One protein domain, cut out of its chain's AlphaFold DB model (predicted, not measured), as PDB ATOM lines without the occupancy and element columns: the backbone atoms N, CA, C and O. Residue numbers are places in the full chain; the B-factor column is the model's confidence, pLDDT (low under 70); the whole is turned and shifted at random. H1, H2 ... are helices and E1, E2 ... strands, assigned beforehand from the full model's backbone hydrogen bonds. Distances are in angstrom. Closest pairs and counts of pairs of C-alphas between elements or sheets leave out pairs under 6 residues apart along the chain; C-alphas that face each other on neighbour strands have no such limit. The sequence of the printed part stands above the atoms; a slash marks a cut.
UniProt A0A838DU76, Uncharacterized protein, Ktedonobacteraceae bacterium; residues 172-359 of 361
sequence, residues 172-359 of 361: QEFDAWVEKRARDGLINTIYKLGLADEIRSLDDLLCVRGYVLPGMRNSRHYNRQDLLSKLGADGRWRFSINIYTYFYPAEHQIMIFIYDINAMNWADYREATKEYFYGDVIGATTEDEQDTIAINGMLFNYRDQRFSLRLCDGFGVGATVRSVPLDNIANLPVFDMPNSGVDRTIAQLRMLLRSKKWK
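What this domain is: This is residues 172 to 359 of the 361 residues of an uncharacterized protein of Ktedonobacteraceae bacterium (UniProt A0A838DU76). Two twisted antiparallel sheets lie partly face to face as a sandwich, E1, E4, E5 and E6 in one and E7, E8 and E9 in the other. The long helix H1 covers the far face of the four-strand sheet, H3 packs on both sheets, mostly on E1 and E7, and the small hairpin of E2 and E3 leads into E4 with a sharp turn. The printed part has 188 residues with three named helices and nine named strands, in the order H1 E1 H2 E2 E3 E4 E5 E6 E7 E8 E9 H3. The sheet orders are E1 - E4 - E5 - E6, E7 - E8 - E9 and E2 - E3; the class is mixed, helices and strands. The whole is compact, with a radius of gyration of the C-alphas of 17.0 A, and elongated, spanning 52 by 32 by 28 A.

How they stand to each other: Begin at H1, residues 172 to 192. It is on the sheet of E1, residues 206 to 212, E4, residues 241 to 249, E5, residues 253 to 262, and E6, residues 270 to 277, at a height over the sheet of 9.6 A. It lies over E4, E5 and E6, slantwise at 41 degrees to E4 on the local plane; its closest C-alphas to E5 are those of Ala 182 and Tyr 259, 6.5 A. Look for N 210 and O 243 between E1 and E4, 2.8 A, within hydrogen-bond range, as are N 246 and O 257 between E4 and E5, 2.8 A, and N 256 and O 274 between E5 and E6, 2.8 A. H2, residues 217 to 221, only grazes this sheet. The hairpin of E2, residues 229 to 231, and E3, residues 237 to 239, has N 230 and O 238 at 2.8 A; E3 then runs on into E4 at 86 degrees. E4, E5 and E6 form a meander, each strand the antiparallel neighbour of the one before, and so do E7, residues 281 to 295, E8, residues 298 to 311, and E9, residues 320 to 325. In this second sheet, N 287 and O 306 are 2.8 A apart, and N 305 and O 322 2.7 A. E7 bends by 66 degrees at residue 284 and E8 by 61 degrees at residue 307. The closest C-alphas of E1 and E9 are those of Gly 210 and Val 321, 4.8 A. H3, residues 342 to 357, lies on the opposite face of the first sheet from H1, giving three layers, helices on both faces of a sheet; its height there is 9.5 A. With the second sheet it forms two layers, helices on one face of a sheet, running along the strands at 15 degrees to E7 on the local plane; the closest C-alphas are those of Ala 284 and Ile 346, 5.6 A. In H1 and H3 every O i to N i+4 pair is within hydrogen-bond range; in H2 it is 0 of 1, with 2 of 2 O i to N i+3 pairs.

Where its parts are: Find C-alpha 172 at (107.297, 146.965, 95.689); from there H1 runs 30.3 A to C-alpha 192. E1 spans 20.4 A, E4 26.0 A, E5 29.3 A and E6 23.7 A; H2, E2 and E3 are short, at 8.6, 7.0 and 6.6 A. From C-alpha 281 at (129.023, 152.543, 124.120), E7 runs 35.9 A; E8 spans 34.7 A and E9 14.1 A. H3 runs 21.8 A to C-alpha 357 at (127.058, 147.836, 131.978).

The domain as a whole: The two C-alphas farthest apart are those of Asp 197 and Ala 330, 53.0 A. The printed part has no cut. The links H1 to E1 and E9 to H3 are long. Mean pLDDT of the printed part is 93.5, and residue 359 is under 70.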
ATOM      1  N   GLN A 172     107.164 148.115  94.784       92.62
ATOM      2  CA  GLN A 172     107.297 146.965  95.689       92.62
ATOM      3  C   GLN A 172     108.468 146.042  95.332       92.62
ATOM      4  O   GLN A 172     109.188 145.595  96.221       92.62
ATOM      5  N   GLU A 173     108.686 145.761  94.044       92.06
ATOM      6  CA  GLU A 173     109.838 144.966  93.596       92.06
ATOM      7  C   GLU A 173     111.157 145.666  93.915       92.06
ATOM      8  O   GLU A 173     112.123 145.000  94.282       92.06
ATOM      9  N   PHE A 174     111.200 146.999  93.821       92.31
ATOM     10  CA  PHE A 174     112.357 147.783  94.245       92.31
ATOM     11  C   PHE A 174     112.640 147.583  95.735       92.31
ATOM     12  O   PHE A 174     113.773 147.278  96.108       92.31
ATOM     13  N   ASP A 175     111.618 147.711  96.584       94.44
ATOM     14  CA  ASP A 175     111.778 147.546  98.030       94.44
ATOM     15  C   ASP A 175     112.260 146.129  98.378       94.44
ATOM     16  O   ASP A 175     113.215 145.973  99.141       94.44
ATOM     17  N   ALA A 176     111.664 145.108  97.753       94.12
ATOM     18  CA  ALA A 176     112.068 143.715  97.918       94.12
ATOM     19  C   ALA A 176     113.502 143.462  97.422       94.12
ATOM     20  O   ALA A 176     114.253 142.710  98.045       94.12
ATOM     21  N   TRP A 177     113.909 144.098  96.320       92.94
ATOM     22  CA  TRP A 177     115.268 144.001  95.794       92.94
ATOM     23  C   TRP A 177     116.294 144.619  96.748       92.94
ATOM     24  O   TRP A 177     117.312 143.985  97.036       92.94
ATOM     25  N   VAL A 178     116.019 145.818  97.277       93.75
ATOM     26  CA  VAL A 178     116.890 146.483  98.258       93.75
ATOM     27  C   VAL A 178     117.017 145.623  99.517       93.75
ATOM     28  O   VAL A 178     118.129 145.369  99.976       93.75
ATOM     29  N   GLU A 179     115.899 145.126 100.051       94.56
ATOM     30  CA  GLU A 179     115.911 144.293 101.255       94.56
ATOM     31  C   GLU A 179     116.668 142.980 101.033       94.56
ATOM     32  O   GLU A 179     117.510 142.603 101.852       94.56
ATOM     33  N   LYS A 180     116.431 142.306  99.903       93.94
ATOM     34  CA  LYS A 180     117.164 141.092  99.541       93.94
ATOM     35  C   LYS A 180     118.665 141.359  99.480       93.94
ATOM     36  O   LYS A 180     119.440 140.578 100.022       93.94
ATOM     37  N   ARG A 181     119.088 142.470  98.874       93.62
ATOM     38  CA  ARG A 181     120.512 142.808  98.759       93.62
ATOM     39  C   ARG A 181     121.160 143.044 100.125       93.62
ATOM     40  O   ARG A 181     122.283 142.588 100.330       93.62
ATOM     41  N   ALA A 182     120.450 143.700 101.046       95.00
ATOM     42  CA  ALA A 182     120.890 143.863 102.432       95.00
ATOM     43  C   ALA A 182     121.035 142.505 103.133       95.00
ATOM     44  O   ALA A 182     122.065 142.224 103.743       95.00
ATOM     45  N   ARG A 183     120.022 141.640 102.991       95.38
ATOM     46  CA  ARG A 183     119.977 140.302 103.593       95.38
ATOM     47  C   ARG A 183     121.099 139.401 103.071       95.38
ATOM     48  O   ARG A 183     121.769 138.755 103.868       95.38
ATOM     49  N   ASP A 184     121.345 139.398 101.763       94.12
ATOM     50  CA  ASP A 184     122.432 138.631 101.143       94.12
ATOM     51  C   ASP A 184     123.809 139.107 101.647       94.12
ATOM     52  O   ASP A 184     124.690 138.291 101.925       94.12
ATOM     53  N   GLY A 185     123.989 140.427 101.799       94.19
ATOM     54  CA  GLY A 185     125.192 141.019 102.390       94.19
ATOM     55  C   GLY A 185     125.401 140.568 103.835       94.19
ATOM     56  O   GLY A 185     126.480 140.089 104.180       94.19
ATOM     57  N   LEU A 186     124.341 140.627 104.642       95.62
ATOM     58  CA  LEU A 186     124.343 140.181 106.033       95.62
ATOM     59  C   LEU A 186     124.708 138.703 106.181       95.62
ATOM     60  O   LEU A 186     125.595 138.369 106.963       95.62
ATOM     61  N   ILE A 187     124.071 137.826 105.403       95.50
ATOM     62  CA  ILE A 187     124.361 136.387 105.395       95.50
ATOM     63  C   ILE A 187     125.843 136.145 105.102       95.50
ATOM     64  O   ILE A 187     126.511 135.400 105.816       95.50
ATOM     65  N   ASN A 188     126.380 136.810 104.078       95.00
ATOM     66  CA  ASN A 188     127.782 136.681 103.705       95.00
ATOM     67  C   ASN A 188     128.727 137.123 104.836       95.00
ATOM     68  O   ASN A 188     129.706 136.438 105.117       95.00
ATOM     69  N   THR A 189     128.442 138.239 105.509       94.88
ATOM     70  CA  THR A 189     129.257 138.714 106.640       94.88
ATOM     71  C   THR A 189     129.183 137.766 107.835       94.88
ATOM     72  O   THR A 189     130.221 137.455 108.412       94.88
ATOM     73  N   ILE A 190     128.002 137.234 108.158       94.62
ATOM     74  CA  ILE A 190     127.825 136.235 109.223       94.62
ATOM     75  C   ILE A 190     128.680 134.994 108.953       94.62
ATOM     76  O   ILE A 190     129.395 134.540 109.844       94.62
ATOM     77  N   TYR A 191     128.672 134.485 107.716       95.31
ATOM     78  CA  TYR A 191     129.527 133.361 107.331       95.31
ATOM     79  C   TYR A 191     131.019 133.699 107.421       95.31
ATOM     80  O   TYR A 191     131.787 132.905 107.957       95.31
ATOM     81  N   LYS A 192     131.439 134.876 106.939       93.88
ATOM     82  CA  LYS A 192     132.845 135.318 107.006       93.88
ATOM     83  C   LYS A 192     133.365 135.431 108.440       93.88
ATOM     84  O   LYS A 192     134.544 135.182 108.666       93.88
ATOM     85  N   LEU A 193     132.505 135.826 109.376       93.25
ATOM     86  CA  LEU A 193     132.851 135.990 110.790       93.25
ATOM     87  C   LEU A 193     132.672 134.705 111.609       93.25
ATOM     88  O   LEU A 193     132.964 134.710 112.798       93.25
ATOM     89  N   GLY A 194     132.201 133.611 111.000       94.38
ATOM     90  CA  GLY A 194     131.976 132.345 111.701       94.38
ATOM     91  C   GLY A 194     130.783 132.361 112.663       94.38
ATOM     92  O   GLY A 194     130.682 131.487 113.511       94.38
ATOM     93  N   LEU A 195     129.857 133.314 112.519       93.00
ATOM     94  CA  LEU A 195     128.706 133.500 113.417       93.00
ATOM     95  C   LEU A 195     127.461 132.704 112.986       93.00
ATOM     96  O   LEU A 195     126.368 132.915 113.516       93.00
ATOM     97  N   ALA A 196     127.596 131.823 111.989       91.88
ATOM     98  CA  ALA A 196     126.473 131.110 111.382       91.88
ATOM     99  C   ALA A 196     125.708 130.228 112.386       91.88
ATOM    100  O   ALA A 196     124.486 130.142 112.300       91.88
ATOM    101  N   ASP A 197     126.408 129.638 113.356       91.12
ATOM    102  CA  ASP A 197     125.805 128.778 114.382       91.12
ATOM    103  C   ASP A 197     125.265 129.574 115.586       91.12
ATOM    104  O   ASP A 197     124.421 129.088 116.343       91.12
ATOM    105  N   GLU A 198     125.730 130.815 115.769       87.81
ATOM    106  CA  GLU A 198     125.334 131.678 116.885       87.81
ATOM    107  C   GLU A 198     124.035 132.445 116.592       87.81
ATOM    108  O   GLU A 198     123.243 132.726 117.499       87.81
ATOM    109  N   ILE A 199     123.788 132.777 115.323       86.56
ATOM    110  CA  ILE A 199     122.619 133.548 114.895       86.56
ATOM    111  C   ILE A 199     121.500 132.591 114.478       86.56
ATOM    112  O   ILE A 199     121.451 132.101 113.354       86.56
ATOM    113  N   ARG A 200     120.551 132.363 115.395       82.38
ATOM    114  CA  ARG A 200     119.386 131.487 115.158       82.38
ATOM    115  C   ARG A 200     118.444 132.008 114.072       82.38
ATOM    116  O   ARG A 200     117.863 131.214 113.339       82.38
ATOM    117  N   SER A 201     118.263 133.325 113.998       86.88
ATOM    118  CA  SER A 201     117.429 133.991 112.998       86.88
ATOM    119  C   SER A 201     117.991 135.370 112.672       86.88
ATOM    120  O   SER A 201     118.357 136.134 113.565       86.88
ATOM    121  N   LEU A 202     118.018 135.714 111.384       84.62
ATOM    122  CA  LEU A 202     118.403 137.052 110.925       84.62
ATOM    123  C   LEU A 202     117.382 138.115 111.336       84.62
ATOM    124  O   LEU A 202     117.748 139.272 111.521       84.62
ATOM    125  N   ASP A 203     116.116 137.722 111.493       85.69
ATOM    126  CA  ASP A 203     115.025 138.636 111.841       85.69
ATOM    127  C   ASP A 203     115.075 139.062 113.326       85.69
ATOM    128  O   ASP A 203     114.401 140.016 113.731       85.69
ATOM    129  N   ASP A 204     115.903 138.387 114.134       85.56
ATOM    130  CA  ASP A 204     116.160 138.744 115.533       85.56
ATOM    131  C   ASP A 204     117.203 139.863 115.668       85.56
ATOM    132  O   ASP A 204     117.293 140.509 116.719       85.56
ATOM    133  N   LEU A 205     117.984 140.121 114.613       93.62
ATOM    134  CA  LEU A 205     118.988 141.175 114.617       93.62
ATOM    135  C   LEU A 205     118.319 142.544 114.595       93.62
ATOM    136  O   LEU A 205     117.411 142.824 113.808       93.62
ATOM    137  N   LEU A 206     118.811 143.435 115.450       95.94
ATOM    138  CA  LEU A 206     118.348 144.815 115.451       95.94
ATOM    139  C   LEU A 206     118.849 145.478 114.175       95.94
ATOM    140  O   LEU A 206     120.030 145.375 113.849       95.94
ATOM    141  N   CYS A 207     117.965 146.166 113.466       97.06
ATOM    142  CA  CYS A 207     118.294 146.819 112.210       97.06
ATOM    143  C   CYS A 207     117.788 148.259 112.217       97.06
ATOM    144  O   CYS A 207     116.686 148.551 112.694       97.06
ATOM    145  N   VAL A 208     118.608 149.153 111.675       97.88
ATOM    146  CA  VAL A 208     118.215 150.508 111.312       97.88
ATOM    147  C   VAL A 208     118.421 150.693 109.820       97.88
ATOM    148  O   VAL A 208     119.532 150.518 109.317       97.88
ATOM    149  N   ARG A 209     117.355 151.086 109.124       97.62
ATOM    150  CA  ARG A 209     117.402 151.498 107.722       97.62
ATOM    151  C   ARG A 209     117.403 153.019 107.636       97.62
ATOM    152  O   ARG A 209     116.517 153.676 108.180       97.62
ATOM    153  N   GLY A 210     118.370 153.561 106.909       97.69
ATOM    154  CA  GLY A 210     118.459 154.974 106.568       97.69
ATOM    155  C   GLY A 210     118.729 155.198 105.086       97.69
ATOM    156  O   GLY A 210     118.719 154.262 104.280       97.69
ATOM    157  N   TYR A 211     118.955 156.453 104.720       98.00
ATOM    158  CA  TYR A 211     119.173 156.866 103.336       98.00
ATOM    159  C   TYR A 211     120.189 157.999 103.220       98.00
ATOM    160  O   TYR A 211     120.563 158.625 104.212       98.00
ATOM    161  N   VAL A 212     120.603 158.274 101.982       97.81
ATOM    162  CA  VAL A 212     121.426 159.436 101.635       97.81
ATOM    163  C   VAL A 212     120.783 160.187 100.476       97.81
ATOM    164  O   VAL A 212     120.429 159.596  99.458       97.81
ATOM    165  N   LEU A 213     120.651 161.501 100.635       97.69
ATOM    166  CA  LEU A 213     120.142 162.426  99.631       97.69
ATOM    167  C   LEU A 213     121.260 163.319  99.077       97.69
ATOM    168  O   LEU A 213     122.296 163.509  99.724       97.69
ATOM    169  N   PRO A 214     121.064 163.900  97.882       97.19
ATOM    170  CA  PRO A 214     121.944 164.933  97.350       97.19
ATOM    171  C   PRO A 214     122.119 166.096  98.328       97.19
ATOM    172  O   PRO A 214     121.136 166.595  98.860       97.19
ATOM    173  N   GLY A 215     123.350 166.575  98.506       96.00
ATOM    174  CA  GLY A 215     123.655 167.743  99.344       96.00
ATOM    175  C   GLY A 215     123.988 167.399 100.794       96.00
ATOM    176  O   GLY A 215     124.723 168.163 101.419       96.00
ATOM    177  N   MET A 216     123.533 166.240 101.286       97.06
ATOM    178  CA  MET A 216     123.843 165.796 102.642       97.06
ATOM    179  C   MET A 216     125.352 165.634 102.836       97.06
ATOM    180  O   MET A 216     126.090 165.288 101.908       97.06
ATOM    181  N   ARG A 217     125.833 165.755 104.072       95.12
ATOM    182  CA  ARG A 217     127.242 165.524 104.421       95.12
ATOM    183  C   ARG A 217     127.738 164.156 103.948       95.12
ATOM    184  O   ARG A 217     128.814 164.067 103.355       95.12
ATOM    185  N   ASN A 218     126.929 163.114 104.149       93.94
ATOM    186  CA  ASN A 218     127.256 161.743 103.746       93.94
ATOM    187  C   ASN A 218     127.217 161.546 102.221       93.94
ATOM    188  O   ASN A 218     127.803 160.596 101.705       93.94
ATOM    189  N   SER A 219     126.591 162.460 101.473       96.31
ATOM    190  CA  SER A 219     126.489 162.377 100.015       96.31
ATOM    191  C   SER A 219     127.854 162.497  99.327       96.31
ATOM    192  O   SER A 219     128.013 162.033  98.202       96.31
ATOM    193  N   ARG A 220     128.861 163.072 100.001       96.00
ATOM    194  CA  ARG A 220     130.242 163.214  99.495       96.00
ATOM    195  C   ARG A 220     130.928 161.880  99.221       96.00
ATOM    196  O   ARG A 220     131.913 161.839  98.491       96.00
ATOM    197  N   HIS A 221     130.425 160.806  99.817       95.31
ATOM    198  CA  HIS A 221     130.964 159.477  99.614       95.31
ATOM    199  C   HIS A 221     130.476 158.842  98.307       95.31
ATOM    200  O   HIS A 221     131.077 157.862  97.886       95.31
ATOM    201  N   TYR A 222     129.449 159.368  97.642       95.38
ATOM    202  CA  TYR A 222     128.846 158.754  96.453       95.38
ATOM    203  C   TYR A 222     128.970 159.667  95.233       95.38
ATOM    204  O   TYR A 222     129.142 160.882  95.354       95.38
ATOM    205  N   ASN A 223     128.858 159.094  94.032       94.25
ATOM    206  CA  ASN A 223     128.797 159.915  92.826       94.25
ATOM    207  C   ASN A 223     127.496 160.720  92.820       94.25
ATOM    208  O   ASN A 223     126.425 160.197  93.119       94.25
ATOM    209  N   ARG A 224     127.565 161.983  92.388       92.75
ATOM    210  CA  ARG A 224     126.393 162.872  92.354       92.75
ATOM    211  C   ARG A 224     125.224 162.311  91.538       92.75
ATOM    212  O   ARG A 224     124.078 162.522  91.907       92.75
ATOM    213  N   GLN A 225     125.524 161.600  90.454       91.44
ATOM    214  CA  GLN A 225     124.531 160.973  89.574       91.44
ATOM    215  C   GLN A 225     123.841 159.745  90.195       91.44
ATOM    216  O   GLN A 225     122.787 159.340  89.719       91.44
ATOM    217  N   ASP A 226     124.422 159.175  91.255       92.50
ATOM    218  CA  ASP A 226     123.886 157.998  91.935       92.50
ATOM    219  C   ASP A 226     122.941 158.389  93.080       92.50
ATOM    220  O   ASP A 226     122.248 157.533  93.619       92.50
ATOM    221  N   LEU A 227     122.911 159.667  93.473       95.31
ATOM    222  CA  LEU A 227     122.117 160.199  94.580       95.31
ATOM    223  C   LEU A 227     120.776 160.699  94.055       95.31
ATOM    224  O   LEU A 227     120.678 161.801  93.520       95.31
ATOM    225  N   LEU A 228     119.736 159.891  94.201       94.12
ATOM    226  CA  LEU A 228     118.420 160.186  93.672       94.12
ATOM    227  C   LEU A 228     117.333 159.696  94.631       94.12
ATOM    228  O   LEU A 228     117.523 158.768  95.419       94.12
ATOM    229  N   SER A 229     116.163 160.315  94.533       94.56
ATOM    230  CA  SER A 229     114.988 159.953  95.320       94.56
ATOM    231  C   SER A 229     113.732 160.013  94.469       94.56
ATOM    232  O   SER A 229     113.602 160.891  93.615       94.56
ATOM    233  N   LYS A 230     112.782 159.125  94.743       92.94
ATOM    234  CA  LYS A 230     111.504 159.048  94.042       92.94
ATOM    235  C   LYS A 230     110.366 158.886  95.044       92.94
ATOM    236  O   LYS A 230     110.444 158.042  95.933       92.94
ATOM    237  N   LEU A 231     109.289 159.647  94.863       94.50
ATOM    238  CA  LEU A 231     108.022 159.385  95.539       94.50
ATOM    239  C   LEU A 231     107.272 158.285  94.775       94.50
ATOM    240  O   LEU A 231     106.992 158.433  93.584       94.50
ATOM    241  N   GLY A 232     107.001 157.165  95.436       93.44
ATOM    242  CA  GLY A 232     106.252 156.061  94.845       93.44
ATOM    243  C   GLY A 232     104.768 156.360  94.670       93.44
ATOM    244  O   GLY A 232     104.228 157.304  95.251       93.44
ATOM    245  N   ALA A 233     104.094 155.508  93.901       92.88
ATOM    246  CA  ALA A 233     102.641 155.558  93.727       92.88
ATOM    247  C   ALA A 233     101.883 155.296  95.043       92.88
ATOM    248  O   ALA A 233     100.748 155.732  95.209       92.88
ATOM    249  N   ASP A 234     102.535 154.626  95.992       94.06
ATOM    250  CA  ASP A 234     102.066 154.388  97.359       94.06
ATOM    251  C   ASP A 234     102.311 155.571  98.317       94.06
ATOM    252  O   ASP A 234     102.043 155.464  99.514       94.06
ATOM    253  N   GLY A 235     102.843 156.693  97.819       93.50
ATOM    254  CA  GLY A 235     103.153 157.877  98.619       93.50
ATOM    255  C   GLY A 235     104.392 157.737  99.508       93.50
ATOM    256  O   GLY A 235     104.610 158.592 100.365       93.50
ATOM    257  N   ARG A 236     105.207 156.688  99.327       95.00
ATOM    258  CA  ARG A 236     106.442 156.471 100.096       95.00
ATOM    259  C   ARG A 236     107.670 156.933  99.323       95.00
ATOM    260  O   ARG A 236     107.785 156.687  98.120       95.00
ATOM    261  N   TRP A 237     108.606 157.573 100.018       95.38
ATOM    262  CA  TRP A 237     109.895 157.932  99.435       95.38
ATOM    263  C   TRP A 237     110.795 156.708  99.299       95.38
ATOM    264  O   TRP A 237     110.928 155.904 100.219       95.38
ATOM    265  N   ARG A 238     111.426 156.596  98.134       95.56
ATOM    266  CA  ARG A 238     112.454 155.609  97.815       95.56
ATOM    267  C   ARG A 238     113.725 156.337  97.451       95.56
ATOM    268  O   ARG A 238     113.693 157.347  96.748       95.56
ATOM    269  N   PHE A 239     114.834 155.803  97.925       96.44
ATOM    270  CA  PHE A 239     116.148 156.410  97.793       96.44
ATOM    271  C   PHE A 239     117.039 155.459  97.014       96.44
ATOM    272  O   PHE A 239     116.933 154.243  97.177       96.44
ATOM    273  N   SER A 240     117.906 155.995  96.164       95.50
ATOM    274  CA  SER A 240     118.884 155.183  95.442       95.50
ATOM    275  C   SER A 240     119.958 154.618  96.369       95.50
ATOM    276  O   SER A 240     120.401 153.495  96.154       95.50
ATOM    277  N   ILE A 241     120.349 155.373  97.400       97.31
ATOM    278  CA  ILE A 241     121.305 154.950  98.422       97.31
ATOM    279  C   ILE A 241     120.539 154.599  99.697       97.31
ATOM    280  O   ILE A 241     119.953 155.475 100.336       97.31
ATOM    281  N   ASN A 242     120.550 153.318 100.064       97.50
ATOM    282  CA  ASN A 242     119.959 152.820 101.307       97.50
ATOM    283  C   ASN A 242     121.072 152.307 102.214       97.50
ATOM    284  O   ASN A 242     121.895 151.510 101.770       97.50
ATOM    285  N   ILE A 243     121.069 152.734 103.472       97.50
ATOM    286  CA  ILE A 243     122.043 152.299 104.474       97.50
ATOM    287  C   ILE A 243     121.335 151.358 105.439       97.50
ATOM    288  O   ILE A 243     120.381 151.762 106.103       97.50
ATOM    289  N   TYR A 244     121.805 150.120 105.537       97.75
ATOM    290  CA  TYR A 244     121.349 149.153 106.531       97.75
ATOM    291  C   TYR A 244     122.413 149.002 107.605       97.75
ATOM    292  O   TYR A 244     123.548 148.658 107.302       97.75
ATOM    293  N   THR A 245     122.053 149.269 108.856       97.94
ATOM    294  CA  THR A 245     122.927 149.080 110.017       97.94
ATOM    295  C   THR A 245     122.334 148.004 110.916       97.94
ATOM    296  O   THR A 245     121.315 148.235 111.566       97.94
ATOM    297  N   TYR A 246     122.968 146.837 110.947       97.75
ATOM    298  CA  TYR A 246     122.600 145.719 111.809       97.75
ATOM    299  C   TYR A 246     123.443 145.723 113.077       97.75
ATOM    300  O   TYR A 246     124.642 145.995 113.023       97.75
ATOM    301  N   PHE A 247     122.829 145.382 114.206       97.12
ATOM    302  CA  PHE A 247     123.500 145.250 115.492       97.12
ATOM    303  C   PHE A 247     123.380 143.816 115.985       97.12
ATOM    304  O   PHE A 247     122.277 143.311 116.203       97.12
ATOM    305  N   TYR A 248     124.531 143.192 116.200       96.31
ATOM    306  CA  TYR A 248     124.645 141.866 116.769       96.31
ATOM    307  C   TYR A 248     125.215 141.956 118.193       96.31
ATOM    308  O   TYR A 248     126.389 142.297 118.377       96.31
ATOM    309  N   PRO A 249     124.386 141.715 119.221       94.44
ATOM    310  CA  PRO A 249     124.824 141.767 120.605       94.44
ATOM    311  C   PRO A 249     125.515 140.459 121.004       94.44
ATOM    312  O   PRO A 249     124.858 139.437 121.187       94.44
ATOM    313  N   ALA A 250     126.832 140.507 121.197       93.06
ATOM    314  CA  ALA A 250     127.620 139.395 121.718       93.06
ATOM    315  C   ALA A 250     127.754 139.480 123.252       93.06
ATOM    316  O   ALA A 250     127.166 140.347 123.917       93.06
ATOM    317  N   GLU A 251     128.525 138.567 123.849       91.62
ATOM    318  CA  GLU A 251     128.658 138.485 125.305       91.62
ATOM    319  C   GLU A 251     129.283 139.748 125.918       91.62
ATOM    320  O   GLU A 251     128.685 140.336 126.830       91.62
ATOM    321  N   HIS A 252     130.421 140.195 125.380       92.88
ATOM    322  CA  HIS A 252     131.212 141.319 125.906       92.88
ATOM    323  C   HIS A 252     131.233 142.556 124.999       92.88
ATOM    324  O   HIS A 252     131.647 143.636 125.427       92.88
ATOM    325  N   GLN A 253     130.757 142.415 123.766       94.94
ATOM    326  CA  GLN A 253     130.811 143.458 122.751       94.94
ATOM    327  C   GLN A 253     129.539 143.497 121.913       94.94
ATOM    328  O   GLN A 253     128.724 142.572 121.935       94.94
ATOM    329  N   ILE A 254     129.382 144.577 121.161       95.81
ATOM    330  CA  ILE A 254     128.386 144.714 120.112       95.81
ATOM    331  C   ILE A 254     129.105 144.809 118.771       95.81
ATOM    332  O   ILE A 254     129.998 145.639 118.586       95.81
ATOM    333  N   MET A 255     128.721 143.943 117.841       96.62
ATOM    334  CA  MET A 255     129.176 144.011 116.458       96.62
ATOM    335  C   MET A 255     128.143 144.783 115.641       96.62
ATOM    336  O   MET A 255     126.934 144.644 115.845       96.62
ATOM    337  N   ILE A 256     128.619 145.621 114.730       97.50
ATOM    338  CA  ILE A 256     127.796 146.473 113.880       97.50
ATOM    339  C   ILE A 256     128.173 146.208 112.431       97.50
ATOM    340  O   ILE A 256     129.330 146.387 112.049       97.50
ATOM    341  N   PHE A 257     127.184 145.828 111.629       97.44
ATOM    342  CA  PHE A 257     127.346 145.577 110.200       97.44
ATOM    343  C   PHE A 257     126.617 146.662 109.416       97.44
ATOM    344  O   PHE A 257     125.414 146.853 109.590       97.44
ATOM    345  N   ILE A 258     127.344 147.396 108.580       97.69
ATOM    346  CA  ILE A 258     126.823 148.508 107.785       97.69
ATOM    347  C   ILE A 258     126.908 148.121 106.313       97.69
ATOM    348  O   ILE A 258     127.988 147.779 105.828       97.69
ATOM    349  N   TYR A 259     125.783 148.221 105.613       97.25
ATOM    350  CA  TYR A 259     125.674 147.967 104.182       97.25
ATOM    351  C   TYR A 259     125.102 149.180 103.467       97.25
ATOM    352  O   TYR A 259     123.956 149.564 103.713       97.25
ATOM    353  N   ASP A 260     125.875 149.722 102.531       96.75
ATOM    354  CA  ASP A 260     125.416 150.774 101.635       96.75
ATOM    355  C   ASP A 260     124.999 150.146 100.307       96.75
ATOM    356  O   ASP A 260     125.815 149.605  99.551       96.75
ATOM    357  N   ILE A 261     123.708 150.229 100.011       96.38
ATOM    358  CA  ILE A 261     123.119 149.688  98.791       96.38
ATOM    359  C   ILE A 261     122.890 150.840  97.826       96.38
ATOM    360  O   ILE A 261     121.993 151.657  98.034       96.38
ATOM    361  N   ASN A 262     123.696 150.873  96.762       95.31
ATOM    362  CA  ASN A 262     123.565 151.816  95.660       95.31
ATOM    363  C   ASN A 262     122.761 151.189  94.509       95.31
ATOM    364  O   ASN A 262     123.262 150.353  93.755       95.31
ATOM    365  N   ALA A 263     121.504 151.607  94.361       92.12
ATOM    366  CA  ALA A 263     120.615 151.133  93.302       92.12
ATOM    367  C   ALA A 263     121.026 151.604  91.894       92.12
ATOM    368  O   ALA A 263     120.642 150.978  90.909       92.12
ATOM    369  N   MET A 264     121.805 152.686  91.791       88.25
ATOM    370  CA  MET A 264     122.262 153.250  90.512       88.25
ATOM    371  C   MET A 264     123.539 152.596  90.010       88.25
ATOM    372  O   MET A 264     123.748 152.450  88.806       88.25
ATOM    373  N   ASN A 265     124.388 152.178  90.941       88.06
ATOM    374  CA  ASN A 265     125.645 151.524  90.648       88.06
ATOM    375  C   ASN A 265     125.817 150.302  91.549       88.06
ATOM    376  O   ASN A 265     126.491 150.342  92.571       88.06
ATOM    377  N   TRP A 266     125.235 149.190  91.108       79.94
ATOM    378  CA  TRP A 266     125.313 147.876  91.747       79.94
ATOM    379  C   TRP A 266     126.734 147.376  92.063       79.94
ATOM    380  O   TRP A 266     126.891 146.527  92.943       79.94
ATOM    381  N   ALA A 267     127.757 147.876  91.360       79.88
ATOM    382  CA  ALA A 267     129.157 147.548  91.619       79.88
ATOM    383  C   ALA A 267     129.771 148.389  92.754       79.88
ATOM    384  O   ALA A 267     130.749 147.958  93.359       79.88
ATOM    385  N   ASP A 268     129.206 149.561  93.061       82.31
ATOM    386  CA  ASP A 268     129.587 150.402  94.205       82.31
ATOM    387  C   ASP A 268     128.800 149.976  95.451       82.31
ATOM    388  O   ASP A 268     127.939 150.689  95.966       82.31
ATOM    389  N   TYR A 269     129.074 148.750  95.889       83.75
ATOM    390  CA  TYR A 269     128.591 148.197  97.149       83.75
ATOM    391  C   TYR A 269     129.646 148.405  98.231       83.75
ATOM    392  O   TYR A 269     130.830 148.129  98.009       83.75
ATOM    393  N   ARG A 270     129.215 148.860  99.411       93.56
ATOM    394  CA  ARG A 270     130.116 149.109 100.540       93.56
ATOM    395  C   ARG A 270     129.626 148.378 101.767       93.56
ATOM    396  O   ARG A 270     128.439 148.382 102.081       93.56
ATOM    397  N   GLU A 271     130.578 147.761 102.440       95.06
ATOM    398  CA  GLU A 271     130.383 146.974 103.644       95.06
ATOM    399  C   GLU A 271     131.384 147.472 104.679       95.06
ATOM    400  O   GLU A 271     132.562 147.671 104.370       95.06
ATOM    401  N   ALA A 272     130.915 147.686 105.903       96.19
ATOM    402  CA  ALA A 272     131.779 147.971 107.032       96.19
ATOM    403  C   ALA A 272     131.334 147.154 108.243       96.19
ATOM    404  O   ALA A 272     130.162 147.159 108.611       96.19
ATOM    405  N   THR A 273     132.303 146.512 108.885       97.25
ATOM    406  CA  THR A 273     132.121 145.823 110.162       97.25
ATOM    407  C   THR A 273     132.839 146.613 111.238       97.25
ATOM    408  O   THR A 273     133.985 147.028 111.052       97.25
ATOM    409  N   LYS A 274     132.156 146.856 112.352       96.81
ATOM    410  CA  LYS A 274     132.710 147.544 113.518       96.81
ATOM    411  C   LYS A 274     132.394 146.752 114.771       96.81
ATOM    412  O   LYS A 274     131.317 146.174 114.876       96.81
ATOM    413  N   GLU A 275     133.304 146.771 115.729       96.19
ATOM    414  CA  GLU A 275     133.154 146.069 116.999       96.19
ATOM    415  C   GLU A 275     133.443 147.045 118.131       96.19
ATOM    416  O   GLU A 275     134.411 147.803 118.067       96.19
ATOM    417  N   TYR A 276     132.581 147.048 119.144       96.25
ATOM    418  CA  TYR A 276     132.709 147.937 120.293       96.25
ATOM    419  C   TYR A 276     132.407 147.187 121.579       96.25
ATOM    420  O   TYR A 276     131.395 146.488 121.675       96.25
ATOM    421  N   PHE A 277     133.234 147.375 122.604       95.88
ATOM    422  CA  PHE A 277     132.912 146.876 123.933       95.88
ATOM    423  C   PHE A 277     131.747 147.668 124.524       95.88
ATOM    424  O   PHE A 277     131.599 148.870 124.296       95.88
ATOM    425  N   TYR A 278     130.916 147.019 125.342       95.50
ATOM    426  CA  TYR A 278     129.778 147.704 125.970       95.50
ATOM    427  C   TYR A 278     130.192 148.868 126.886       95.50
ATOM    428  O   TYR A 278     129.394 149.784 127.095       95.50
ATOM    429  N   GLY A 279     131.421 148.845 127.415       93.69
ATOM    430  CA  GLY A 279     131.994 149.949 128.190       93.69
ATOM    431  C   GLY A 279     132.149 151.235 127.373       93.69
ATOM    432  O   GLY A 279     131.877 152.317 127.891       93.69
ATOM    433  N   ASP A 280     132.467 151.107 126.083       95.19
ATOM    434  CA  ASP A 280     132.709 152.235 125.177       95.19
ATOM    435  C   ASP A 280     131.415 152.836 124.623       95.19
ATOM    436  O   ASP A 280     131.380 153.992 124.206       95.19
ATOM    437  N   VAL A 281     130.317 152.079 124.632       95.38
ATOM    438  CA  VAL A 281     129.023 152.543 124.120       95.38
ATOM    439  C   VAL A 281     128.311 153.369 125.185       95.38
ATOM    440  O   VAL A 281     127.789 152.828 126.156       95.38
ATOM    441  N   ILE A 282     128.222 154.687 125.017       93.56
ATOM    442  CA  ILE A 282     127.532 155.590 125.952       93.56
ATOM    443  C   ILE A 282     126.019 155.338 125.937       93.56
ATOM    444  O   ILE A 282     125.407 155.230 127.002       93.56
ATOM    445  N   GLY A 283     125.413 155.216 124.753       95.31
ATOM    446  CA  GLY A 283     123.966 155.058 124.622       95.31
ATOM    447  C   GLY A 283     123.477 154.979 123.178       95.31
ATOM    448  O   GLY A 283     124.237 155.184 122.241       95.31
ATOM    449  N   ALA A 284     122.184 154.702 123.005       97.25
ATOM    450  CA  ALA A 284     121.495 154.743 121.713       97.25
ATOM    451  C   ALA A 284     120.400 155.819 121.750       97.25
ATOM    452  O   ALA A 284     119.608 155.868 122.701       97.25
ATOM    453  N   THR A 285     120.352 156.695 120.748       96.94
ATOM    454  CA  THR A 285     119.382 157.798 120.670       96.94
ATOM    455  C   THR A 285     119.091 158.201 119.224       96.94
ATOM    456  O   THR A 285     119.748 157.737 118.296       96.94
ATOM    457  N   THR A 286     118.090 159.056 119.038       96.81
ATOM    458  CA  THR A 286     117.963 159.898 117.850       96.81
ATOM    459  C   THR A 286     118.532 161.279 118.134       96.81
ATOM    460  O   THR A 286     118.494 161.751 119.274       96.81
ATOM    461  N   GLU A 287     119.088 161.902 117.104       96.31
ATOM    462  CA  GLU A 287     119.734 163.208 117.168       96.31
ATOM    463  C   GLU A 287     119.307 164.031 115.974       96.31
ATOM    464  O   GLU A 287     119.242 163.515 114.859       96.31
ATOM    465  N   ASP A 288     119.015 165.299 116.224       96.75
ATOM    466  CA  ASP A 288     118.697 166.240 115.166       96.75
ATOM    467  C   ASP A 288     119.995 166.926 114.726       96.75
ATOM    468  O   ASP A 288     120.659 167.603 115.514       96.75
ATOM    469  N   GLU A 289     120.353 166.755 113.460       95.50
ATOM    470  CA  GLU A 289     121.448 167.454 112.795       95.50
ATOM    471  C   GLU A 289     120.866 168.432 111.764       95.50
ATOM    472  O   GLU A 289     119.765 168.241 111.250       95.50
ATOM    473  N   GLN A 290     121.584 169.516 111.476       96.12
ATOM    474  CA  GLN A 290     121.248 170.385 110.350       96.12
ATOM    475  C   GLN A 290     122.095 169.982 109.149       96.12
ATOM    476  O   GLN A 290     123.323 169.886 109.263       96.12
ATOM    477  N   ASP A 291     121.446 169.775 108.011       96.06
ATOM    478  CA  ASP A 291     122.107 169.466 106.750       96.06
ATOM    479  C   ASP A 291     121.451 170.231 105.593       96.06
ATOM    480  O   ASP A 291     120.420 170.894 105.745       96.06
ATOM    481  N   THR A 292     122.075 170.168 104.423       96.38
ATOM    482  CA  THR A 292     121.534 170.741 103.191       96.38
ATOM    483  C   THR A 292     121.078 169.646 102.249       96.38
ATOM    484  O   THR A 292     121.805 168.685 102.025       96.38
ATOM    485  N   ILE A 293     119.913 169.806 101.626       96.50
ATOM    486  CA  ILE A 293     119.415 168.867 100.617       96.50
ATOM    487  C   ILE A 293     119.273 169.587  99.281       96.50
ATOM    488  O   ILE A 293     118.660 170.651  99.194       96.50
ATOM    489  N   ALA A 294     119.854 169.008  98.230       95.81
ATOM    490  CA  ALA A 294     119.735 169.509  96.871       95.81
ATOM    491  C   ALA A 294     118.477 168.947  96.193       95.81
ATOM    492  O   ALA A 294     118.404 167.759  95.885       95.81
ATOM    493  N   ILE A 295     117.515 169.822  95.895       93.50
ATOM    494  CA  ILE A 295     116.273 169.498  95.183       93.50
ATOM    495  C   ILE A 295     116.224 170.358  93.922       93.50
ATOM    496  O   ILE A 295     116.305 171.583  93.992       93.50
ATOM    497  N   ASN A 296     116.126 169.727  92.748       90.88
ATOM    498  CA  ASN A 296     116.125 170.415  91.447       90.88
ATOM    499  C   ASN A 296     117.320 171.373  91.251       90.88
ATOM    500  O   ASN A 296     117.196 172.433  90.644       90.88
ATOM    501  N   GLY A 297     118.487 171.010  91.794       91.00
ATOM    502  CA  GLY A 297     119.718 171.800  91.692       91.00
ATOM    503  C   GLY A 297     119.856 172.944  92.702       91.00
ATOM    504  O   GLY A 297     120.933 173.532  92.769       91.00
ATOM    505  N   MET A 298     118.832 173.224  93.513       94.12
ATOM    506  CA  MET A 298     118.876 174.217  94.593       94.12
ATOM    507  C   MET A 298     119.106 173.541  95.945       94.12
ATOM    508  O   MET A 298     118.577 172.457  96.180       94.12
ATOM    509  N   LEU A 299     119.891 174.172  96.821       95.06
ATOM    510  CA  LEU A 299     120.157 173.694  98.181       95.06
ATOM    511  C   LEU A 299     119.156 174.308  99.163       95.06
ATOM    512  O   LEU A 299     118.953 175.520  99.153       95.06
ATOM    513  N   PHE A 300     118.583 173.472 100.021       95.69
ATOM    514  CA  PHE A 300     117.640 173.863 101.067       95.69
ATOM    515  C   PHE A 300     118.114 173.352 102.423       95.69
ATOM    516  O   PHE A 300     118.700 172.270 102.490       95.69
ATOM    517  N   ASN A 301     117.836 174.094 103.498       96.81
ATOM    518  CA  ASN A 301     118.205 173.674 104.846       96.81
ATOM    519  C   ASN A 301     117.173 172.694 105.405       96.81
ATOM    520  O   ASN A 301     115.967 172.961 105.412       96.81
ATOM    521  N   TYR A 302     117.657 171.569 105.910       97.12
ATOM    522  CA  TYR A 302     116.855 170.510 106.499       97.12
ATOM    523  C   TYR A 302     117.359 170.175 107.902       97.12
ATOM    524  O   TYR A 302     118.539 170.311 108.226       97.12
ATOM    525  N   ARG A 303     116.423 169.757 108.750       97.25
ATOM    526  CA  ARG A 303     116.688 169.097 110.020       97.25
ATOM    527  C   ARG A 303     116.566 167.605 109.799       97.25
ATOM    528  O   ARG A 303     115.465 167.092 109.575       97.25
ATOM    529  N   ASP A 304     117.694 166.942 109.923       96.88
ATOM    530  CA  ASP A 304     117.840 165.516 109.745       96.88
ATOM    531  C   ASP A 304     117.791 164.845 111.107       96.88
ATOM    532  O   ASP A 304     118.609 165.109 111.981       96.88
ATOM    533  N   GLN A 305     116.830 163.953 111.288       97.62
ATOM    534  CA  GLN A 305     116.801 163.050 112.418       97.62
ATOM    535  C   GLN A 305     117.638 161.821 112.078       97.62
ATOM    536  O   GLN A 305     117.326 161.038 111.170       97.62
ATOM    537  N   ARG A 306     118.706 161.645 112.843       96.62
ATOM    538  CA  ARG A 306     119.679 160.575 112.694       96.62
ATOM    539  C   ARG A 306     119.606 159.630 113.881       96.62
ATOM    540  O   ARG A 306     119.654 160.054 115.031       96.62
ATOM    541  N   PHE A 307     119.519 158.330 113.616       97.44
ATOM    542  CA  PHE A 307     119.808 157.332 114.642       97.44
ATOM    543  C   PHE A 307     121.307 157.376 114.969       97.44
ATOM    544  O   PHE A 307     122.129 157.422 114.054       97.44
ATOM    545  N   SER A 308     121.660 157.325 116.251       96.88
ATOM    546  CA  SER A 308     123.035 157.443 116.736       96.88
ATOM    547  C   SER A 308     123.280 156.481 117.901       96.88
ATOM    548  O   SER A 308     122.696 156.610 118.983       96.88
ATOM    549  N   LEU A 309     124.161 155.504 117.681       97.25
ATOM    550  CA  LEU A 309     124.823 154.752 118.741       97.25
ATOM    551  C   LEU A 309     126.065 155.541 119.163       97.25
ATOM    552  O   LEU A 309     127.055 155.584 118.433       97.25
ATOM    553  N   ARG A 310     125.984 156.194 120.320       96.44
ATOM    554  CA  ARG A 310     127.026 157.063 120.864       96.44
ATOM    555  C   ARG A 310     128.139 156.255 121.507       96.44
ATOM    556  O   ARG A 310     127.874 155.411 122.364       96.44
ATOM    557  N   LEU A 311     129.367 156.583 121.136       95.31
ATOM    558  CA  LEU A 311     130.592 156.000 121.662       95.31
ATOM    559  C   LEU A 311     131.338 157.014 122.546       95.31
ATOM    560  O   LEU A 311     131.064 158.216 122.504       95.31
ATOM    561  N   CYS A 312     132.267 156.525 123.365       93.25
ATOM    562  CA  CYS A 312     133.068 157.321 124.298       93.25
ATOM    563  C   CYS A 312     133.992 158.340 123.614       93.25
ATOM    564  O   CYS A 312     134.307 159.372 124.202       93.25
ATOM    565  N   ASP A 313     134.365 158.088 122.361       90.31
ATOM    566  CA  ASP A 313     135.200 158.954 121.524       90.31
ATOM    567  C   ASP A 313     134.447 160.174 120.950       90.31
ATOM    568  O   ASP A 313     135.034 161.007 120.259       90.31
ATOM    569  N   GLY A 314     133.146 160.295 121.233       87.56
ATOM    570  CA  GLY A 314     132.279 161.360 120.731       87.56
ATOM    571  C   GLY A 314     131.683 161.084 119.349       87.56
ATOM    572  O   GLY A 314     130.776 161.809 118.924       87.56
ATOM    573  N   PHE A 315     132.113 160.021 118.663       88.31
ATOM    574  CA  PHE A 315     131.554 159.620 117.380       88.31
ATOM    575  C   PHE A 315     130.278 158.786 117.564       88.31
ATOM    576  O   PHE A 315     130.089 158.046 118.532       88.31
ATOM    577  N   GLY A 316     129.349 158.955 116.623       89.75
ATOM    578  CA  GLY A 316     128.102 158.198 116.558       89.75
ATOM    579  C   GLY A 316     128.106 157.261 115.357       89.75
ATOM    580  O   GLY A 316     128.401 157.685 114.236       89.75
ATOM    581  N   VAL A 317     127.748 155.995 115.567       94.06
ATOM    582  CA  VAL A 317     127.437 155.077 114.464       94.06
ATOM    583  C   VAL A 317     125.940 155.106 114.215       94.06
ATOM    584  O   VAL A 317     125.149 154.844 115.117       94.06
ATOM    585  N   GLY A 318     125.537 155.405 112.984       91.06
ATOM    586  CA  GLY A 318     124.133 155.339 112.615       91.06
ATOM    587  C   GLY A 318     123.802 156.067 111.327       91.06
ATOM    588  O   GLY A 318     124.705 156.507 110.610       91.06
ATOM    589  N   ALA A 319     122.507 156.187 111.046       95.62
ATOM    590  CA  ALA A 319     121.978 156.557 109.741       95.62
ATOM    591  C   ALA A 319     120.844 157.587 109.849       95.62
ATOM    592  O   ALA A 319     120.106 157.616 110.839       95.62
ATOM    593  N   THR A 320     120.705 158.422 108.818       97.75
ATOM    594  CA  THR A 320     119.603 159.386 108.713       97.75
ATOM    595  C   THR A 320     118.313 158.660 108.372       97.75
ATOM    596  O   THR A 320     118.273 157.874 107.425       97.75
ATOM    597  N   VAL A 321     117.263 158.915 109.151       97.62
ATOM    598  CA  VAL A 321     115.978 158.211 109.032       97.62
ATOM    599  C   VAL A 321     114.831 159.128 108.640       97.62
ATOM    600  O   VAL A 321     113.854 158.663 108.059       97.62
ATOM    601  N   ARG A 322     114.964 160.433 108.889       97.75
ATOM    602  CA  ARG A 322     113.958 161.431 108.534       97.75
ATOM    603  C   ARG A 322     114.616 162.785 108.304       97.75
ATOM    604  O   ARG A 322     115.533 163.129 109.031       97.75
ATOM    605  N   SER A 323     114.123 163.553 107.340       97.62
ATOM    606  CA  SER A 323     114.610 164.895 107.015       97.62
ATOM    607  C   SER A 323     113.411 165.822 106.825       97.62
ATOM    608  O   SER A 323     112.529 165.557 106.001       97.62
ATOM    609  N   VAL A 324     113.355 166.900 107.605       96.75
ATOM    610  CA  VAL A 324     112.257 167.881 107.606       96.75
ATOM    611  C   VAL A 324     112.817 169.254 107.224       96.75
ATOM    612  O   VAL A 324     113.822 169.647 107.808       96.75
ATOM    613  N   PRO A 325     112.205 170.000 106.288       96.50
ATOM    614  CA  PRO A 325     112.698 171.327 105.928       96.50
ATOM    615  C   PRO A 325     112.671 172.258 107.150       96.50
ATOM    616  O   PRO A 325     111.697 172.269 107.906       96.50
ATOM    617  N   LEU A 326     113.755 173.008 107.361       93.75
ATOM    618  CA  LEU A 326     113.848 174.021 108.424       93.75
ATOM    619  C   LEU A 326     113.189 175.329 108.005       93.75
ATOM    620  O   LEU A 326     112.556 176.011 108.811       93.75
ATOM    621  N   ASP A 327     113.343 175.663 106.731       77.94
ATOM    622  CA  ASP A 327     112.722 176.831 106.155       77.94
ATOM    623  C   ASP A 327     111.231 176.507 105.980       77.94
ATOM    624  O   ASP A 327     110.880 175.547 105.292       77.94
ATOM    625  N   ASN A 328     110.336 177.304 106.578       71.44
ATOM    626  CA  ASN A 328     108.871 177.216 106.399       71.44
ATOM    627  C   ASN A 328     108.430 177.557 104.952       71.44
ATOM    628  O   ASN A 328     107.353 178.108 104.717       71.44
ATOM    629  N   ILE A 329     109.279 177.277 103.965       77.19
ATOM    630  CA  ILE A 329     108.998 177.400 102.548       77.19
ATOM    631  C   ILE A 329     107.918 176.371 102.230       77.19
ATOM    632  O   ILE A 329     108.140 175.157 102.261       77.19
ATOM    633  N   ALA A 330     106.723 176.878 101.936       73.00
ATOM    634  CA  ALA A 330     105.617 176.060 101.482       73.00
ATOM    635  C   ALA A 330     106.066 175.196 100.289       73.00
ATOM    636  O   ALA A 330     106.699 175.695  99.358       73.00
ATOM    637  N   ASN A 331     105.686 173.915 100.310       87.81
ATOM    638  CA  ASN A 331     105.899 172.910  99.255       87.81
ATOM    639  C   ASN A 331     107.239 172.151  99.243       87.81
ATOM    640  O   ASN A 331     107.463 171.377  98.311       87.81
ATOM    641  N   LEU A 332     108.102 172.285 100.256       93.62
ATOM    642  CA  LEU A 332     109.254 171.384 100.381       93.62
ATOM    643  C   LEU A 332     108.834 169.994 100.905       93.62
ATOM    644  O   LEU A 332     108.021 169.903 101.831       93.62
ATOM    645  N   PRO A 333     109.355 168.893 100.328       94.62
ATOM    646  CA  PRO A 333     109.001 167.546 100.758       94.62
ATOM    647  C   PRO A 333     109.632 167.201 102.109       94.62
ATOM    648  O   PRO A 333     110.772 167.570 102.391       94.62
ATOM    649  N   VAL A 334     108.901 166.429 102.916       95.69
ATOM    650  CA  VAL A 334     109.454 165.700 104.064       95.69
ATOM    651  C   VAL A 334     109.914 164.338 103.568       95.69
ATOM    652  O   VAL A 334     109.118 163.598 102.984       95.69
ATOM    653  N   PHE A 335     111.178 164.010 103.809       96.75
ATOM    654  CA  PHE A 335     111.735 162.703 103.484       96.75
ATOM    655  C   PHE A 335     111.691 161.834 104.733       96.75
ATOM    656  O   PHE A 335     112.246 162.192 105.769       96.75
ATOM    657  N   ASP A 336     111.025 160.694 104.647       95.44
ATOM    658  CA  ASP A 336     110.856 159.791 105.779       95.44
ATOM    659  C   ASP A 336     111.090 158.358 105.321       95.44
ATOM    660  O   ASP A 336     110.622 157.970 104.245       95.44
ATOM    661  N   MET A 337     111.846 157.598 106.110       93.69
ATOM    662  CA  MET A 337     112.117 156.195 105.835       93.69
ATOM    663  C   MET A 337     111.045 155.335 106.511       93.69
ATOM    664  O   MET A 337     111.090 155.148 107.733       93.69
ATOM    665  N   PRO A 338     110.090 154.767 105.753       86.50
ATOM    666  CA  PRO A 338     109.092 153.889 106.338       86.50
ATOM    667  C   PRO A 338     109.770 152.641 106.907       86.50
ATOM    668  O   PRO A 338     110.689 152.090 106.302       86.50
ATOM    669  N   ASN A 339     109.282 152.167 108.056       88.94
ATOM    670  CA  ASN A 339     109.786 150.960 108.714       88.94
ATOM    671  C   ASN A 339     111.308 150.992 108.959       88.94
ATOM    672  O   ASN A 339     111.983 149.975 108.827       88.94
ATOM    673  N   SER A 340     111.853 152.154 109.334       92.75
ATOM    674  CA  SER A 340     113.287 152.331 109.597       92.75
ATOM    675  C   SER A 340     113.836 151.446 110.723       92.75
ATOM    676  O   SER A 340     115.048 151.322 110.852       92.75
ATOM    677  N   GLY A 341     112.975 150.853 111.561       94.88
ATOM    678  CA  GLY A 341     113.367 150.005 112.693       94.88
ATOM    679  C   GLY A 341     113.947 150.774 113.887       94.88
ATOM    680  O   GLY A 341     114.257 150.165 114.908       94.88
ATOM    681  N   VAL A 342     114.053 152.104 113.792       96.38
ATOM    682  CA  VAL A 342     114.752 152.964 114.760       96.38
ATOM    683  C   VAL A 342     114.207 152.842 116.172       96.38
ATOM    684  O   VAL A 342     114.982 152.562 117.082       96.38
ATOM    685  N   ASP A 343     112.901 153.007 116.374       96.06
ATOM    686  CA  ASP A 343     112.328 153.031 117.727       96.06
ATOM    687  C   ASP A 343     112.510 151.691 118.445       96.06
ATOM    688  O   ASP A 343     112.941 151.644 119.603       96.06
ATOM    689  N   ARG A 344     112.259 150.586 117.728       96.12
ATOM    690  CA  ARG A 344     112.481 149.224 118.227       96.12
ATOM    691  C   ARG A 344     113.957 149.008 118.556       96.12
ATOM    692  O   ARG A 344     114.271 148.565 119.660       96.12
ATOM    693  N   THR A 345     114.853 149.359 117.637       96.81
ATOM    694  CA  THR A 345     116.297 149.197 117.825       96.81
ATOM    695  C   THR A 345     116.812 150.030 118.997       96.81
ATOM    696  O   THR A 345     117.533 149.502 119.840       96.81
ATOM    697  N   ILE A 346     116.394 151.292 119.142       97.06
ATOM    698  CA  ILE A 346     116.764 152.139 120.286       97.06
ATOM    699  C   ILE A 346     116.287 151.519 121.598       97.06
ATOM    700  O   ILE A 346     117.066 151.442 122.551       97.06
ATOM    701  N   ALA A 347     115.029 151.083 121.669       97.00
ATOM    702  CA  ALA A 347     114.479 150.481 122.878       97.00
ATOM    703  C   ALA A 347     115.271 149.226 123.286       97.00
ATOM    704  O   ALA A 347     115.715 149.122 124.432       97.00
ATOM    705  N   GLN A 348     115.519 148.318 122.336       96.69
ATOM    706  CA  GLN A 348     116.239 147.068 122.588       96.69
ATOM    707  C   GLN A 348     117.719 147.308 122.926       96.69
ATOM    708  O   GLN A 348     118.216 146.731 123.894       96.69
ATOM    709  N   LEU A 349     118.406 148.223 122.232       96.44
ATOM    710  CA  LEU A 349     119.788 148.598 122.556       96.44
ATOM    711  C   LEU A 349     119.895 149.247 123.939       96.44
ATOM    712  O   LEU A 349     120.797 148.917 124.703       96.44
ATOM    713  N   ARG A 350     118.965 150.132 124.316       96.31
ATOM    714  CA  ARG A 350     118.958 150.733 125.661       96.31
ATOM    715  C   ARG A 350     118.768 149.683 126.752       96.31
ATOM    716  O   ARG A 350     119.440 149.757 127.779       96.31
ATOM    717  N   MET A 351     117.874 148.714 126.544       95.81
ATOM    718  CA  MET A 351     117.693 147.598 127.478       95.81
ATOM    719  C   MET A 351     118.960 146.746 127.591       95.81
ATOM    720  O   MET A 351     119.419 146.477 128.703       95.81
ATOM    721  N   LEU A 352     119.564 146.390 126.453       94.75
ATOM    722  CA  LEU A 352     120.815 145.639 126.393       94.75
ATOM    723  C   LEU A 352     121.934 146.350 127.166       94.75
ATOM    724  O   LEU A 352     122.521 145.765 128.076       94.75
ATOM    725  N   LEU A 353     122.185 147.627 126.862       94.06
ATOM    726  CA  LEU A 353     123.256 148.410 127.480       94.06
ATOM    727  C   LEU A 353     123.100 148.513 129.001       94.06
ATOM    728  O   LEU A 353     124.084 148.360 129.722       94.06
ATOM    729  N   ARG A 354     121.872 148.693 129.507       93.50
ATOM    730  CA  ARG A 354     121.600 148.690 130.957       93.50
ATOM    731  C   ARG A 354     121.969 147.355 131.605       93.50
ATOM    732  O   ARG A 354     122.595 147.347 132.659       93.50
ATOM    733  N   SER A 355     121.620 146.238 130.964       93.75
ATOM    734  CA  SER A 355     121.895 144.899 131.502       93.75
ATOM    735  C   SER A 355     123.380 144.514 131.486       93.75
ATOM    736  O   SER A 355     123.826 143.763 132.353       93.75
ATOM    737  N   LYS A 356     124.148 145.021 130.513       91.06
ATOM    738  CA  LYS A 356     125.567 144.683 130.328       91.06
ATOM    739  C   LYS A 356     126.500 145.584 131.136       91.06
ATOM    740  O   LYS A 356     127.430 145.073 131.755       91.06
ATOM    741  N   LYS A 357     126.226 146.893 131.207       81.62
ATOM    742  CA  LYS A 357     127.058 147.836 131.978       81.62
ATOM    743  C   LYS A 357     127.026 147.585 133.482       81.62
ATOM    744  O   LYS A 357     128.043 147.739 134.138       81.62
ATOM    745  N   TRP A 358     125.892 147.143 134.028       70.44
ATOM    746  CA  TRP A 358     125.792 146.845 135.463       70.44
ATOM    747  C   TRP A 358     126.703 145.689 135.911       70.44
ATOM    748  O   TRP A 358     127.054 145.603 137.077       70.44
ATOM    749  N   LYS A 359     127.089 144.787 135.001       62.69
ATOM    750  CA  LYS A 359     127.888 143.595 135.333       62.69
ATOM    751  C   LYS A 359     129.403 143.811 135.277       62.69
ATOM    752  O   LYS A 359     130.141 142.876 135.558       62.69
TER     753      LYS A 359